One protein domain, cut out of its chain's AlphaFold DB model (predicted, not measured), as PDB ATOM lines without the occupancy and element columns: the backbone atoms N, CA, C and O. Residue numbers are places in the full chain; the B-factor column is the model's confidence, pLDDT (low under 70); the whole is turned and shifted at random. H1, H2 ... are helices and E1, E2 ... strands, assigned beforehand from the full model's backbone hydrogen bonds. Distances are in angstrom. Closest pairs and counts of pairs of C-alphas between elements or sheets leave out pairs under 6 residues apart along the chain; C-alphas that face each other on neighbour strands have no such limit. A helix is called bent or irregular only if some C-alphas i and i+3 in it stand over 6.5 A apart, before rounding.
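Overview. This is residues 72 to 183 of the 362 residues of an uncharacterized protein of Candidatus Lokiarchaeota archaeon (UniProt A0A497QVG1). A small sheet of four short strands runs through the domain between helices: H3 covers one face, H6 lies over the other, and H4 crosses beside H3 with H1, H2 and H5 around it. H1 lies at the edge of the sheet by E2, H2 lies far from the sheet, and residues 160 to 166 of H6 stick out. The printed part has 112 residues with six named helices and four named strands, in the order H1 H2 H3 E1 H4 H5 E2 H6 E3 E4. The sheet runs E2 E1 E3 E4 and is mixed; the class is mixed, helices and strands. The whole is compact, with a radius of gyration of the C-alphas of 13.0 A and spans of 38 by 30 by 24 A.

Along the chain. The strands are E2, residues 149 to 151; E1, residues 118 to 121, 9.8 A from first to last C-alpha; E3, residues 171 to 174, 10.2 A; and E4, residues 179 to 182, 9.1 A. C-alpha 118, where E1 begins, is at (134.906, 125.923, 104.595), and C-alpha 182, where E4 ends, is at (139.517, 116.927, 104.165). H3 holds residues 102 to 113 and is 16.3 A long. H6 holds residues 153 to 167, 14.6 A, and is irregular: C-alphas 162 and 165 are 8.8 A apart. H4, residues 128 to 140, is 18.4 A long. H1, residues 72 to 84, is also 18.4 A long and begins with C-alpha 72 at (136.835, 135.434, 115.474). H2 holds residues 93 to 96, and H5 residues 142 to 147.

Arrangement. In the sheet, E1 and E3 are parallel at 15 degrees, with N 121 and O 173 within hydrogen-bond range at 2.9 A. E2 and E1 are parallel at 15 degrees, with N 120 and O 149 2.8 A apart. E3 and E4 form a hairpin, antiparallel at 145 degrees, with N 172 and O 182 2.9 A apart. E1, H4 H5, E2 is a strand-helix-strand unit, two parallel neighbour strands with helices between them along the chain; its crossover is right-handed. E2, H6, E3 is a split unit, with E1 between its strands in the sheet, and its crossover is right-handed too. H3 is on the sheet at a height of 9.1 A and lies over E3, only just not over E1 and E4, on each of which 2 of its C-alphas fall; its closest C-alphas to E3 are those of Gly 111 and Thr 171, 5.9 A apart. H6 is on the opposite face at a height of 10.5 A, over E1 and along the strands at 20 degrees on the local plane. H4 is the hub and touches four helices. It touches H5 at a steep tilt of 65 degrees, the closest C-alphas being those of Ala 138 and Ala 145, 5.2 A apart. With 3 pairs of C-alphas within 8 A each, it only just touches H3 (Leu 109 and Leu 137, 7.3 A), H1 (Ile 82 and Cys 131, 6.1 A) and H2 (Ile 96 and Leu 133, 6.5 A). H1 and H5 only graze the sheet. Every O i to N i+4 pair is within hydrogen-bond range in H1, H3 and H4, against 1 of 2 in H5 and 9 of 11 in H6; H2 is too short for such a pair.

Size, cuts and confidence. The two C-alphas farthest apart, those of Ser 94 and Glu 162, are 38.0 A apart. The printed part has no cut. The links H1 to H2 and E1 to H4 are short, the others tight, and no link is long. The mean pLDDT of the printed part is 92.7, and no printed residue is under 70.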
ATOM      1  N   GLU A  72     137.960 135.493 116.410       78.94
ATOM      2  CA  GLU A  72     136.835 135.434 115.474       78.94
ATOM      3  C   GLU A  72     136.544 136.797 114.824       78.94
ATOM      4  O   GLU A  72     136.323 136.881 113.614       78.94
ATOM      5  N   LYS A  73     136.609 137.890 115.596       82.19
ATOM      6  CA  LYS A  73     136.412 139.252 115.072       82.19
ATOM      7  C   LYS A  73     137.566 139.696 114.184       82.19
ATOM      8  O   LYS A  73     137.325 140.396 113.203       82.19
ATOM      9  N   LYS A  74     138.803 139.297 114.496       83.19
ATOM     10  CA  LYS A  74     139.960 139.589 113.634       83.19
ATOM     11  C   LYS A  74     139.788 138.944 112.268       83.19
ATOM     12  O   LYS A  74     139.915 139.616 111.249       83.19
ATOM     13  N   VAL A  75     139.447 137.657 112.269       88.00
ATOM     14  CA  VAL A  75     139.205 136.870 111.060       88.00
ATOM     15  C   VAL A  75     138.043 137.455 110.253       88.00
ATOM     16  O   VAL A  75     138.124 137.544 109.029       88.00
ATOM     17  N   GLU A  76     136.979 137.909 110.911       89.06
ATOM     18  CA  GLU A  76     135.857 138.563 110.235       89.06
ATOM     19  C   GLU A  76     136.251 139.906 109.602       89.06
ATOM     20  O   GLU A  76     135.945 140.158 108.435       89.06
ATOM     21  N   ASN A  77     136.986 140.753 110.326       88.00
ATOM     22  CA  ASN A  77     137.484 142.026 109.799       88.00
ATOM     23  C   ASN A  77     138.415 141.820 108.599       88.00
ATOM     24  O   ASN A  77     138.283 142.519 107.596       88.00
ATOM     25  N   LEU A  78     139.300 140.827 108.675       90.88
ATOM     26  CA  LEU A  78     140.173 140.414 107.580       90.88
ATOM     27  C   LEU A  78     139.366 140.005 106.339       90.88
ATOM     28  O   LEU A  78     139.627 140.512 105.249       90.88
ATOM     29  N   LYS A  79     138.370 139.119 106.481       93.69
ATOM     30  CA  LYS A  79     137.520 138.699 105.351       93.69
ATOM     31  C   LYS A  79     136.849 139.901 104.692       93.69
ATOM     32  O   LYS A  79     136.873 140.019 103.467       93.69
ATOM     33  N   ASN A  80     136.291 140.806 105.493       92.94
ATOM     34  CA  ASN A  80     135.636 142.013 104.996       92.94
ATOM     35  C   ASN A  80     136.614 142.962 104.290       92.94
ATOM     36  O   ASN A  80     136.276 143.517 103.243       92.94
ATOM     37  N   ASP A  81     137.833 143.113 104.807       93.00
ATOM     38  CA  ASP A  81     138.865 143.921 104.162       93.00
ATOM     39  C   ASP A  81     139.316 143.332 102.815       93.00
ATOM     40  O   ASP A  81     139.376 144.058 101.819       93.00
ATOM     41  N   ILE A  82     139.539 142.016 102.745       95.06
ATOM     42  CA  ILE A  82     139.868 141.318 101.491       95.06
ATOM     43  C   ILE A  82     138.758 141.539 100.455       95.06
ATOM     44  O   ILE A  82     139.033 141.889  99.309       95.06
ATOM     45  N   LEU A  83     137.490 141.396 100.847       94.25
ATOM     46  CA  LEU A  83     136.362 141.593  99.931       94.25
ATOM     47  C   LEU A  83     136.207 143.050  99.486       94.25
ATOM     48  O   LEU A  83     135.835 143.297  98.340       94.25
ATOM     49  N   ARG A  84     136.528 144.020 100.348       94.12
ATOM     50  CA  ARG A  84     136.546 145.443  99.979       94.12
ATOM     51  C   ARG A  84     137.619 145.741  98.930       94.12
ATOM     52  O   ARG A  84     137.389 146.565  98.051       94.12
ATOM     53  N   ARG A  85     138.755 145.047  98.999       94.94
ATOM     54  CA  ARG A  85     139.874 145.145  98.048       94.94
ATOM     55  C   ARG A  85     139.774 144.148  96.888       94.94
ATOM     56  O   ARG A  85     140.728 143.969  96.139       94.94
ATOM     57  N   ALA A  86     138.618 143.513  96.691       93.62
ATOM     58  CA  ALA A  86     138.434 142.436  95.718       93.62
ATOM     59  C   ALA A  86     138.825 142.788  94.270       93.62
ATOM     60  O   ALA A  86     139.133 141.884  93.488       93.62
ATOM     61  N   ASP A  87     138.759 144.067  93.899       93.00
ATOM     62  CA  ASP A  87     139.087 144.557  92.556       93.00
ATOM     63  C   ASP A  87     140.578 144.896  92.383       93.00
ATOM     64  O   ASP A  87     141.046 145.030  91.252       93.00
ATOM     65  N   GLU A  88     141.340 144.978  93.478       95.12
ATOM     66  CA  GLU A  88     142.804 145.111  93.455       95.12
ATOM     67  C   GLU A  88     143.474 143.786  93.063       95.12
ATOM     68  O   GLU A  88     144.566 143.764  92.491       95.12
ATOM     69  N   PHE A  89     142.804 142.663  93.331       93.12
ATOM     70  CA  PHE A  89     143.311 141.339  93.008       93.12
ATOM     71  C   PHE A  89     143.032 140.983  91.542       93.12
ATOM     72  O   PHE A  89     141.901 141.040  91.056       93.12
ATOM     73  N   ASN A  90     144.061 140.524  90.825       92.75
ATOM     74  CA  ASN A  90     143.916 140.001  89.464       92.75
ATOM     75  C   ASN A  90     143.305 138.586  89.480       92.75
ATOM     76  O   ASN A  90     143.998 137.577  89.308       92.75
ATOM     77  N   ILE A  91     141.998 138.499  89.728       94.62
ATOM     78  CA  ILE A  91     141.294 137.222  89.883       94.62
ATOM     79  C   ILE A  91     140.916 136.673  88.508       94.62
ATOM     80  O   ILE A  91     139.831 136.902  87.977       94.62
ATOM     81  N   THR A  92     141.843 135.924  87.928       94.88
ATOM     82  CA  THR A  92     141.654 135.189  86.675       94.88
ATOM     83  C   THR A  92     141.972 133.722  86.899       94.88
ATOM     84  O   THR A  92     142.748 133.381  87.794       94.88
ATOM     85  N   TYR A  93     141.405 132.844  86.073       94.19
ATOM     86  CA  TYR A  93     141.666 131.407  86.157       94.19
ATOM     87  C   TYR A  93     143.167 131.101  86.096       94.19
ATOM     88  O   TYR A  93     143.686 130.367  86.932       94.19
ATOM     89  N   SER A  94     143.892 131.745  85.176       94.50
ATOM     90  CA  SER A  94     145.343 131.581  85.054       94.50
ATOM     91  C   SER A  94     146.104 132.050  86.293       94.50
ATOM     92  O   SER A  94     147.111 131.438  86.636       94.50
ATOM     93  N   ASN A  95     145.648 133.104  86.981       94.69
ATOM     94  CA  ASN A  95     146.289 133.551  88.216       94.69
ATOM     95  C   ASN A  95     146.029 132.579  89.372       94.69
ATOM     96  O   ASN A  95     146.952 132.245  90.105       94.69
ATOM     97  N   ILE A  96     144.807 132.058  89.488       95.75
ATOM     98  CA  ILE A  96     144.441 131.075  90.519       95.75
ATOM     99  C   ILE A  96     145.257 129.792  90.355       95.75
ATOM    100  O   ILE A  96     145.816 129.300  91.332       95.75
ATOM    101  N   MET A  97     145.428 129.304  89.123       95.38
ATOM    102  CA  MET A  97     146.224 128.101  88.830       95.38
ATOM    103  C   MET A  97     147.717 128.224  89.189       95.38
ATOM    104  O   MET A  97     148.413 127.214  89.240       95.38
ATOM    105  N   LYS A  98     148.238 129.423  89.488       94.62
ATOM    106  CA  LYS A  98     149.592 129.575  90.061       94.62
ATOM    107  C   LYS A  98     149.650 129.154  91.535       94.62
ATOM    108  O   LYS A  98     150.707 128.771  92.049       94.62
ATOM    109  N   PHE A  99     148.524 129.253  92.236       92.50
ATOM    110  CA  PHE A  99     148.435 129.069  93.682       92.50
ATOM    111  C   PHE A  99     147.820 127.735  94.085       92.50
ATOM    112  O   PHE A  99     148.181 127.225  95.139       92.50
ATOM    113  N   ILE A 100     146.947 127.162  93.262       95.44
ATOM    114  CA  ILE A 100     146.226 125.922  93.561       95.44
ATOM    115  C   ILE A 100     146.211 125.006  92.336       95.44
ATOM    116  O   ILE A 100     146.168 125.487  91.202       95.44
ATOM    117  N   SER A 101     146.262 123.692  92.565       94.06
ATOM    118  CA  SER A 101     146.121 122.711  91.491       94.06
ATOM    119  C   SER A 101     144.701 122.730  90.908       94.06
ATOM    120  O   SER A 101     143.750 123.189  91.546       94.06
ATOM    121  N   GLU A 102     144.535 122.227  89.683       93.12
ATOM    122  CA  GLU A 102     143.202 122.135  89.083       93.12
ATOM    123  C   GLU A 102     142.287 121.215  89.907       93.12
ATOM    124  O   GLU A 102     141.136 121.563  90.161       93.12
ATOM    125  N   ASP A 103     142.813 120.089  90.392       91.06
ATOM    126  CA  ASP A 103     142.049 119.114  91.171       91.06
ATOM    127  C   ASP A 103     141.617 119.662  92.532       91.06
ATOM    128  O   ASP A 103     140.449 119.517  92.906       91.06
ATOM    129  N   ASP A 104     142.499 120.368  93.241       93.38
ATOM    130  CA  ASP A 104     142.125 121.020  94.497       93.38
ATOM    131  C   ASP A 104     141.076 122.108  94.250       93.38
ATOM    132  O   ASP A 104     140.096 122.198  94.993       93.38
ATOM    133  N   LEU A 105     141.202 122.896  93.173       95.00
ATOM    134  CA  LEU A 105     140.180 123.888  92.840       95.00
ATOM    135  C   LEU A 105     138.828 123.226  92.553       95.00
ATOM    136  O   LEU A 105     137.802 123.737  92.996       95.00
ATOM    137  N   ARG A 106     138.799 122.080  91.861       93.06
ATOM    138  CA  ARG A 106     137.561 121.317  91.627       93.06
ATOM    139  C   ARG A 106     136.924 120.866  92.941       93.06
ATOM    140  O   ARG A 106     135.708 120.990  93.091       93.06
ATOM    141  N   VAL A 107     137.723 120.408  93.905       92.81
ATOM    142  CA  VAL A 107     137.237 120.054  95.249       92.81
ATOM    143  C   VAL A 107     136.632 121.267  95.953       92.81
ATOM    144  O   VAL A 107     135.531 121.154  96.491       92.81
ATOM    145  N   LEU A 108     137.295 122.428  95.924       95.25
ATOM    146  CA  LEU A 108     136.768 123.649  96.544       95.25
ATOM    147  C   LEU A 108     135.486 124.122  95.859       95.25
ATOM    148  O   LEU A 108     134.512 124.444  96.529       95.25
ATOM    149  N   LEU A 109     135.443 124.117  94.529       95.38
ATOM    150  CA  LEU A 109     134.241 124.499  93.798       95.38
ATOM    151  C   LEU A 109     133.065 123.567  94.112       95.38
ATOM    152  O   LEU A 109     131.945 124.034  94.317       95.38
ATOM    153  N   PHE A 110     133.313 122.261  94.223       92.69
ATOM    154  CA  PHE A 110     132.270 121.333  94.644       92.69
ATOM    155  C   PHE A 110     131.849 121.540  96.099       92.69
ATOM    156  O   PHE A 110     130.654 121.541  96.376       92.69
ATOM    157  N   GLY A 111     132.796 121.779  97.011       93.81
ATOM    158  CA  GLY A 111     132.506 122.131  98.403       93.81
ATOM    159  C   GLY A 111     131.553 123.325  98.503       93.81
ATOM    160  O   GLY A 111     130.564 123.268  99.234       93.81
ATOM    161  N   GLY A 112     131.786 124.361  97.691       95.25
ATOM    162  CA  GLY A 112     130.896 125.518  97.571       95.25
ATOM    163  C   GLY A 112     129.523 125.150  97.009       95.25
ATOM    164  O   GLY A 112     128.498 125.538  97.570       95.25
ATOM    165  N   PHE A 113     129.486 124.333  95.956       94.56
ATOM    166  CA  PHE A 113     128.245 123.885  95.319       94.56
ATOM    167  C   PHE A 113     127.331 123.080  96.256       94.56
ATOM    168  O   PHE A 113     126.115 123.292  96.270       94.56
ATOM    169  N   ILE A 114     127.908 122.195  97.073       92.06
ATOM    170  CA  ILE A 114     127.165 121.410  98.071       92.06
ATOM    171  C   ILE A 114     126.937 122.159  99.389       92.06
ATOM    172  O   ILE A 114     126.417 121.569 100.333       92.06
ATOM    173  N   ARG A 115     127.337 123.436  99.467       92.88
ATOM    174  CA  ARG A 115     127.250 124.276 100.671       92.88
ATOM    175  C   ARG A 115     127.955 123.669 101.888       92.88
ATOM    176  O   ARG A 115     127.522 123.852 103.024       92.88
ATOM    177  N   SER A 116     129.050 122.949 101.659       92.94
ATOM    178  CA  SER A 116     129.908 122.495 102.749       92.94
ATOM    179  C   SER A 116     130.561 123.709 103.419       92.94
ATOM    180  O   SER A 116     131.040 124.603 102.716       92.94
ATOM    181  N   PRO A 117     130.600 123.771 104.762       93.00
ATOM    182  CA  PRO A 117     131.346 124.809 105.454       93.00
ATOM    183  C   PRO A 117     132.840 124.705 105.119       93.00
ATOM    184  O   PRO A 117     133.408 123.614 105.055       93.00
ATOM    185  N   PHE A 118     133.482 125.855 104.918       96.19
ATOM    186  CA  PHE A 118     134.906 125.923 104.595       96.19
ATOM    187  C   PHE A 118     135.736 126.137 105.853       96.19
ATOM    188  O   PHE A 118     135.385 126.960 106.701       96.19
ATOM    189  N   LEU A 119     136.859 125.431 105.941       97.19
ATOM    190  CA  LEU A 119     137.943 125.747 106.865       97.19
ATOM    191  C   LEU A 119     139.215 125.928 106.042       97.19
ATOM    192  O   LEU A 119     139.719 124.982 105.437       97.19
ATOM    193  N   LEU A 120     139.713 127.157 105.997       96.94
ATOM    194  CA  LEU A 120     140.946 127.509 105.310       96.94
ATOM    195  C   LEU A 120     142.067 127.617 106.341       96.94
ATOM    196  O   LEU A 120     141.934 128.339 107.326       96.94
ATOM    197  N   ILE A 121     143.157 126.889 106.120       95.19
ATOM    198  CA  ILE A 121     144.350 126.968 106.967       95.19
ATOM    199  C   ILE A 121     145.352 127.883 106.270       95.19
ATOM    200  O   ILE A 121     145.845 127.549 105.186       95.19
ATOM    201  N   GLU A 122     145.634 129.031 106.876       94.25
ATOM    202  CA  GLU A 122     146.571 130.030 106.365       94.25
ATOM    203  C   GLU A 122     147.248 130.746 107.537       94.25
ATOM    204  O   GLU A 122     146.583 131.211 108.459       94.25
ATOM    205  N   ASN A 123     148.578 130.826 107.490       89.06
ATOM    206  CA  ASN A 123     149.362 131.528 108.504       89.06
ATOM    207  C   ASN A 123     149.596 132.995 108.131       89.06
ATOM    208  O   ASN A 123     149.760 133.829 109.015       89.06
ATOM    209  N   GLU A 124     149.611 133.303 106.835       89.75
ATOM    210  CA  GLU A 124     149.803 134.645 106.290       89.75
ATOM    211  C   GLU A 124     148.522 135.080 105.582       89.75
ATOM    212  O   GLU A 124     148.357 134.929 104.368       89.75
ATOM    213  N   THR A 125     147.575 135.593 106.359       82.69
ATOM    214  CA  THR A 125     146.243 135.948 105.862       82.69
ATOM    215  C   THR A 125     146.234 137.111 104.873       82.69
ATOM    216  O   THR A 125     145.307 137.217 104.078       82.69
ATOM    217  N   ASP A 126     147.277 137.940 104.870       83.88
ATOM    218  CA  ASP A 126     147.464 139.020 103.892       83.88
ATOM    219  C   ASP A 126     148.215 138.569 102.630       83.88
ATOM    220  O   ASP A 126     148.499 139.377 101.740       83.88
ATOM    221  N   SER A 127     148.557 137.282 102.523       91.62
ATOM    222  CA  SER A 127     149.252 136.763 101.349       91.62
ATOM    223  C   SER A 127     148.380 136.872 100.093       91.62
ATOM    224  O   SER A 127     147.189 136.548 100.094       91.62
ATOM    225  N   GLU A 128     148.989 137.272  98.970       92.31
ATOM    226  CA  GLU A 128     148.284 137.413  97.685       92.31
ATOM    227  C   GLU A 128     147.551 136.116  97.297       92.31
ATOM    228  O   GLU A 128     146.411 136.157  96.833       92.31
ATOM    229  N   ARG A 129     148.171 134.953  97.552       94.12
ATOM    230  CA  ARG A 129     147.579 133.631  97.284       94.12
ATOM    231  C   ARG A 129     146.235 133.444  97.988       94.12
ATOM    232  O   ARG A 129     145.291 132.946  97.374       94.12
ATOM    233  N   PHE A 130     146.152 133.844  99.257       95.56
ATOM    234  CA  PHE A 130     144.966 133.669 100.076       95.56
ATOM    235  C   PHE A 130     143.881 134.633  99.617       95.56
ATOM    236  O   PHE A 130     142.771 134.201  99.312       95.56
ATOM    237  N   CYS A 131     144.231 135.909  99.457       95.81
ATOM    238  CA  CYS A 131     143.323 136.945  98.983       95.81
ATOM    239  C   CYS A 131     142.717 136.608  97.612       95.81
ATOM    240  O   CYS A 131     141.505 136.735  97.426       95.81
ATOM    241  N   VAL A 132     143.523 136.113  96.665       96.19
ATOM    242  CA  VAL A 132     143.055 135.700  95.331       96.19
ATOM    243  C   VAL A 132     142.119 134.495  95.425       96.19
ATOM    244  O   VAL A 132     141.037 134.523  94.835       96.19
ATOM    245  N   LEU A 133     142.499 133.448  96.165       96.81
ATOM    246  CA  LEU A 133     141.690 132.234  96.300       96.81
ATOM    247  C   LEU A 133     140.371 132.504  97.033       96.81
ATOM    248  O   LEU A 133     139.307 132.123  96.543       96.81
ATOM    249  N   PHE A 134     140.430 133.177  98.181       97.31
ATOM    250  CA  PHE A 134     139.259 133.505  98.987       97.31
ATOM    251  C   PHE A 134     138.286 134.379  98.200       97.31
ATOM    252  O   PHE A 134     137.105 134.047  98.107       97.31
ATOM    253  N   THR A 135     138.780 135.438  97.550       97.38
ATOM    254  CA  THR A 135     137.919 136.308  96.740       97.38
ATOM    255  C   THR A 135     137.323 135.564  95.545       97.38
ATOM    256  O   THR A 135     136.155 135.781  95.220       97.38
ATOM    257  N   TYR A 136     138.070 134.662  94.898       97.50
ATOM    258  CA  TYR A 136     137.524 133.833  93.820       97.50
ATOM    259  C   TYR A 136     136.358 132.965  94.298       97.50
ATOM    260  O   TYR A 136     135.282 132.995  93.695       97.50
ATOM    261  N   LEU A 137     136.547 132.237  95.403       97.62
ATOM    262  CA  LEU A 137     135.504 131.391  95.981       97.62
ATOM    263  C   LEU A 137     134.305 132.217  96.444       97.62
ATOM    264  O   LEU A 137     133.180 131.849  96.131       97.62
ATOM    265  N   ALA A 138     134.526 133.351  97.111       97.31
ATOM    266  CA  ALA A 138     133.462 134.233  97.585       97.31
ATOM    267  C   ALA A 138     132.658 134.876  96.441       97.31
ATOM    268  O   ALA A 138     131.444 135.044  96.564       97.31
ATOM    269  N   LYS A 139     133.299 135.208  95.309       96.69
ATOM    270  CA  LYS A 139     132.606 135.737  94.121       96.69
ATOM    271  C   LYS A 139     131.707 134.684  93.455       96.69
ATOM    272  O   LYS A 139     130.669 135.050  92.906       96.69
ATOM    273  N   ILE A 140     132.082 133.402  93.496       97.38
ATOM    274  CA  ILE A 140     131.265 132.298  92.957       97.38
ATOM    275  C   ILE A 140     130.200 131.859  93.972       97.38
ATOM    276  O   ILE A 140     129.040 131.684  93.609       97.38
ATOM    277  N   PHE A 141     130.579 131.737  95.243       97.12
ATOM    278  CA  PHE A 141     129.755 131.265  96.352       97.12
ATOM    279  C   PHE A 141     129.769 132.294  97.496       97.12
ATOM    280  O   PHE A 141     130.604 132.205  98.398       97.12
ATOM    281  N   PRO A 142     128.825 133.253  97.524       94.75
ATOM    282  CA  PRO A 142     128.774 134.286  98.564       94.75
ATOM    283  C   PRO A 142     128.686 133.741  99.998       94.75
ATOM    284  O   PRO A 142     129.131 134.388 100.942       94.75
ATOM    285  N   ASP A 143     128.156 132.529 100.175       91.44
ATOM    286  CA  ASP A 143     128.103 131.852 101.474       91.44
ATOM    287  C   ASP A 143     129.492 131.528 102.037       91.44
ATOM    288  O   ASP A 143     129.651 131.480 103.256       91.44
ATOM    289  N   VAL A 144     130.510 131.368 101.183       94.44
ATOM    290  CA  VAL A 144     131.898 131.154 101.618       94.44
ATOM    291  C   VAL A 144     132.410 132.367 102.388       94.44
ATOM    292  O   VAL A 144     133.025 132.192 103.433       94.44
ATOM    293  N   ALA A 145     132.097 133.591 101.949       92.69
ATOM    294  CA  ALA A 145     132.501 134.801 102.668       92.69
ATOM    295  C   ALA A 145     131.972 134.821 104.111       92.69
ATOM    296  O   ALA A 145     132.690 135.169 105.048       92.69
ATOM    297  N   ARG A 146     130.717 134.393 104.282       87.75
ATOM    298  CA  ARG A 146     130.025 134.395 105.574       87.75
ATOM    299  C   ARG A 146     130.484 133.257 106.477       87.75
ATOM    300  O   ARG A 146     130.741 133.467 107.655       87.75
ATOM    301  N   ASN A 147     130.610 132.058 105.915       87.75
ATOM    302  CA  ASN A 147     130.692 130.829 106.703       87.75
ATOM    303  C   ASN A 147     132.092 130.210 106.748       87.75
ATOM    304  O   ASN A 147     132.305 129.273 107.519       87.75
ATOM    305  N   ALA A 148     133.043 130.685 105.936       95.06
ATOM    306  CA  ALA A 148     134.407 130.175 105.994       95.06
ATOM    307  C   ALA A 148     135.064 130.532 107.331       95.06
ATOM    308  O   ALA A 148     135.099 131.699 107.743       95.06
ATOM    309  N   LYS A 149     135.625 129.508 107.970       94.88
ATOM    310  CA  LYS A 149     136.563 129.640 109.080       94.88
ATOM    311  C   LYS A 149     137.974 129.737 108.524       94.88
ATOM    312  O   LYS A 149     138.310 129.026 107.579       94.88
ATOM    313  N   ILE A 150     138.788 130.601 109.113       95.62
ATOM    314  CA  ILE A 150     140.191 130.770 108.743       95.62
ATOM    315  C   ILE A 150     141.006 130.543 110.003       95.62
ATOM    316  O   ILE A 150     140.792 131.254 110.981       95.62
ATOM    317  N   PHE A 151     141.885 129.545 109.988       93.62
ATOM    318  CA  PHE A 151     142.729 129.194 111.125       93.62
ATOM    319  C   PHE A 151     144.207 129.275 110.760       93.62
ATOM    320  O   PHE A 151     144.619 128.848 109.680       93.62
ATOM    321  N   HIS A 152     145.004 129.725 111.724       92.88
ATOM    322  CA  HIS A 152     146.423 129.406 111.754       92.88
ATOM    323  C   HIS A 152     146.618 127.896 111.972       92.88
ATOM    324  O   HIS A 152     145.744 127.202 112.503       92.88
ATOM    325  N   ALA A 153     147.756 127.368 111.524       91.62
ATOM    326  CA  ALA A 153     148.019 125.931 111.548       91.62
ATOM    327  C   ALA A 153     147.992 125.332 112.967       91.62
ATOM    328  O   ALA A 153     147.462 124.240 113.151       91.62
ATOM    329  N   ASP A 154     148.514 126.044 113.964       90.50
ATOM    330  CA  ASP A 154     148.484 125.668 115.382       90.50
ATOM    331  C   ASP A 154     147.050 125.599 115.925       90.50
ATOM    332  O   ASP A 154     146.645 124.581 116.489       90.50
ATOM    333  N   LYS A 155     146.237 126.625 115.654       90.94
ATOM    334  CA  LYS A 155     144.825 126.669 116.056       90.94
ATOM    335  C   LYS A 155     143.984 125.593 115.390       90.94
ATOM    336  O   LYS A 155     143.059 125.065 116.004       90.94
ATOM    337  N   PHE A 156     144.308 125.232 114.152       93.56
ATOM    338  CA  PHE A 156     143.666 124.102 113.495       93.56
ATOM    339  C   PHE A 156     143.957 122.776 114.202       93.56
ATOM    340  O   PHE A 156     143.034 121.979 114.347       93.56
ATOM    341  N   LEU A 157     145.196 122.538 114.643       92.88
ATOM    342  CA  LEU A 157     145.547 121.305 115.353       92.88
ATOM    343  C   LEU A 157     144.786 121.194 116.679       92.88
ATOM    344  O   LEU A 157     144.136 120.175 116.903       92.88
ATOM    345  N   GLU A 158     144.765 122.269 117.478       92.62
ATOM    346  CA  GLU A 158     143.964 122.351 118.713       92.62
ATOM    347  C   GLU A 158     142.481 122.047 118.432       92.62
ATOM    348  O   GLU A 158     141.882 121.156 119.036       92.62
ATOM    349  N   TYR A 159     141.894 122.723 117.439       91.06
ATOM    350  CA  TYR A 159     140.489 122.533 117.075       91.06
ATOM    351  C   TYR A 159     140.194 121.120 116.556       91.06
ATOM    352  O   TYR A 159     139.117 120.573 116.797       91.06
ATOM    353  N   ASN A 160     141.119 120.522 115.807       92.75
ATOM    354  CA  ASN A 160     140.958 119.181 115.262       92.75
ATOM    355  C   ASN A 160     140.913 118.118 116.359       92.75
ATOM    356  O   ASN A 160     140.102 117.192 116.266       92.75
ATOM    357  N   ASP A 161     141.724 118.277 117.399       92.31
ATOM    358  CA  ASP A 161     141.742 117.360 118.536       92.31
ATOM    359  C   ASP A 161     140.425 117.424 119.328       92.31
ATOM    360  O   ASP A 161     139.883 116.390 119.721       92.31
ATOM    361  N   GLU A 162     139.841 118.617 119.467       90.31
ATOM    362  CA  GLU A 162     138.585 118.835 120.199       90.31
ATOM    363  C   GLU A 162     137.315 118.536 119.376       90.31
ATOM    364  O   GLU A 162     136.250 118.232 119.928       90.31
ATOM    365  N   HIS A 163     137.381 118.648 118.046       90.50
ATOM    366  CA  HIS A 163     136.196 118.685 117.178       90.50
ATOM    367  C   HIS A 163     136.293 117.811 115.922       90.50
ATOM    368  O   HIS A 163     135.645 118.092 114.909       90.50
ATOM    369  N   LYS A 164     137.038 116.707 115.996       92.00
ATOM    370  CA  LYS A 164     137.246 115.759 114.890       92.00
ATOM    371  C   LYS A 164     135.970 115.353 114.140       92.00
ATOM    372  O   LYS A 164     135.969 115.306 112.911       92.00
ATOM    373  N   GLU A 165     134.875 115.077 114.851       87.81
ATOM    374  CA  GLU A 165     133.604 114.678 114.226       87.81
ATOM    375  C   GLU A 165     132.946 115.826 113.453       87.81
ATOM    376  O   GLU A 165     132.562 115.639 112.299       87.81
ATOM    377  N   LYS A 166     132.923 117.038 114.024       87.38
ATOM    378  CA  LYS A 166     132.405 118.238 113.343       87.38
ATOM    379  C   LYS A 166     133.183 118.525 112.071       87.38
ATOM    380  O   LYS A 166     132.596 118.891 111.053       87.38
ATOM    381  N   LEU A 167     134.504 118.343 112.112       91.19
ATOM    382  CA  LEU A 167     135.361 118.580 110.958       91.19
ATOM    383  C   LEU A 167     134.980 117.704 109.766       91.19
ATOM    384  O   LEU A 167     135.151 118.163 108.637       91.19
ATOM    385  N   LYS A 168     134.406 116.505 109.956       90.06
ATOM    386  CA  LYS A 168     133.982 115.620 108.847       90.06
ATOM    387  C   LYS A 168     132.999 116.278 107.883       90.06
ATOM    388  O   LYS A 168     132.883 115.818 106.753       90.06
ATOM    389  N   LYS A 169     132.318 117.344 108.312       90.25
ATOM    390  CA  LYS A 169     131.394 118.146 107.499       90.25
ATOM    391  C   LYS A 169     132.080 119.261 106.699       90.25
ATOM    392  O   LYS A 169     131.476 119.805 105.774       90.25
ATOM    393  N   TYR A 170     133.315 119.611 107.044       93.81
ATOM    394  CA  TYR A 170     134.041 120.720 106.438       93.81
ATOM    395  C   TYR A 170     134.793 120.299 105.183       93.81
ATOM    396  O   TYR A 170     135.411 119.233 105.121       93.81
ATOM    397  N   THR A 171     134.803 121.204 104.210       95.75
ATOM    398  CA  THR A 171     135.809 121.226 103.152       95.75
ATOM    399  C   THR A 171     137.016 121.975 103.703       95.75
ATOM    400  O   THR A 171     136.960 123.189 103.916       95.75
ATOM    401  N   ILE A 172     138.084 121.236 104.004       96.25
ATOM    402  CA  ILE A 172     139.281 121.763 104.664       96.25
ATOM    403  C   ILE A 172     140.405 121.866 103.647       96.25
ATOM    404  O   ILE A 172     140.799 120.865 103.040       96.25
ATOM    405  N   TYR A 173     140.952 123.066 103.500       97.25
ATOM    406  CA  TYR A 173     142.028 123.336 102.560       97.25
ATOM    407  C   TYR A 173     143.159 124.094 103.223       97.25
ATOM    408  O   TYR A 173     142.953 125.133 103.850       97.25
ATOM    409  N   ASN A 174     144.366 123.567 103.062       94.75
ATOM    410  CA  ASN A 174     145.568 124.214 103.532       94.75
ATOM    411  C   ASN A 174     146.173 125.043 102.402       94.75
ATOM    412  O   ASN A 174     146.723 124.505 101.441       94.75
ATOM    413  N   VAL A 175     146.057 126.361 102.531       92.38
ATOM    414  CA  VAL A 175     146.463 127.321 101.502       92.38
ATOM    415  C   VAL A 175     147.986 127.382 101.410       92.38
ATOM    416  O   VAL A 175     148.533 127.432 100.306       92.38
ATOM    417  N   ALA A 176     148.670 127.287 102.552       87.25
ATOM    418  CA  ALA A 176     150.125 127.319 102.624       87.25
ATOM    419  C   ALA A 176     150.769 126.110 101.936       87.25
ATOM    420  O   ALA A 176     151.715 126.272 101.163       87.25
ATOM    421  N   TYR A 177     150.226 124.914 102.172       89.31
ATOM    422  CA  TYR A 177     150.742 123.667 101.599       89.31
ATOM    423  C   TYR A 177     150.049 123.242 100.300       89.31
ATOM    424  O   TYR A 177     150.399 122.203  99.745       89.31
ATOM    425  N   LYS A 178     149.101 124.045  99.803       91.38
ATOM    426  CA  LYS A 178     148.349 123.804  98.565       91.38
ATOM    427  C   LYS A 178     147.733 122.405  98.503       91.38
ATOM    428  O   LYS A 178     147.921 121.693  97.521       91.38
ATOM    429  N   LEU A 179     147.057 121.992  99.574       92.94
ATOM    430  CA  LEU A 179     146.472 120.655  99.649       92.94
ATOM    431  C   LEU A 179     145.100 120.659 100.311       92.94
ATOM    432  O   LEU A 179     144.867 121.330 101.323       92.94
ATOM    433  N   VAL A 180     144.195 119.860  99.756       89.50
ATOM    434  CA  VAL A 180     142.946 119.483 100.421       89.50
ATOM    435  C   VAL A 180     143.268 118.529 101.566       89.50
ATOM    436  O   VAL A 180     143.768 117.427 101.356       89.50
ATOM    437  N   VAL A 181     142.950 118.950 102.789       89.56
ATOM    438  CA  VAL A 181     143.134 118.137 104.000       89.56
ATOM    439  C   VAL A 181     141.957 117.182 104.166       89.56
ATOM    440  O   VAL A 181     142.136 116.016 104.507       89.56
ATOM    441  N   GLN A 182     140.741 117.680 103.929       90.31
ATOM    442  CA  GLN A 182     139.517 116.927 104.165       90.31
ATOM    443  C   GLN A 182     138.373 117.413 103.283       90.31
ATOM    444  O   GLN A 182     138.288 118.587 102.922       90.31
ATOM    445  N   LYS A 183     137.463 116.493 102.971       88.81
ATOM    446  CA  LYS A 183     136.229 116.757 102.239       88.81
ATOM    447  C   LYS A 183     135.093 115.886 102.792       88.81
ATOM    448  O   LYS A 183     135.349 114.721 103.104       88.81
TER     449      LYS A 183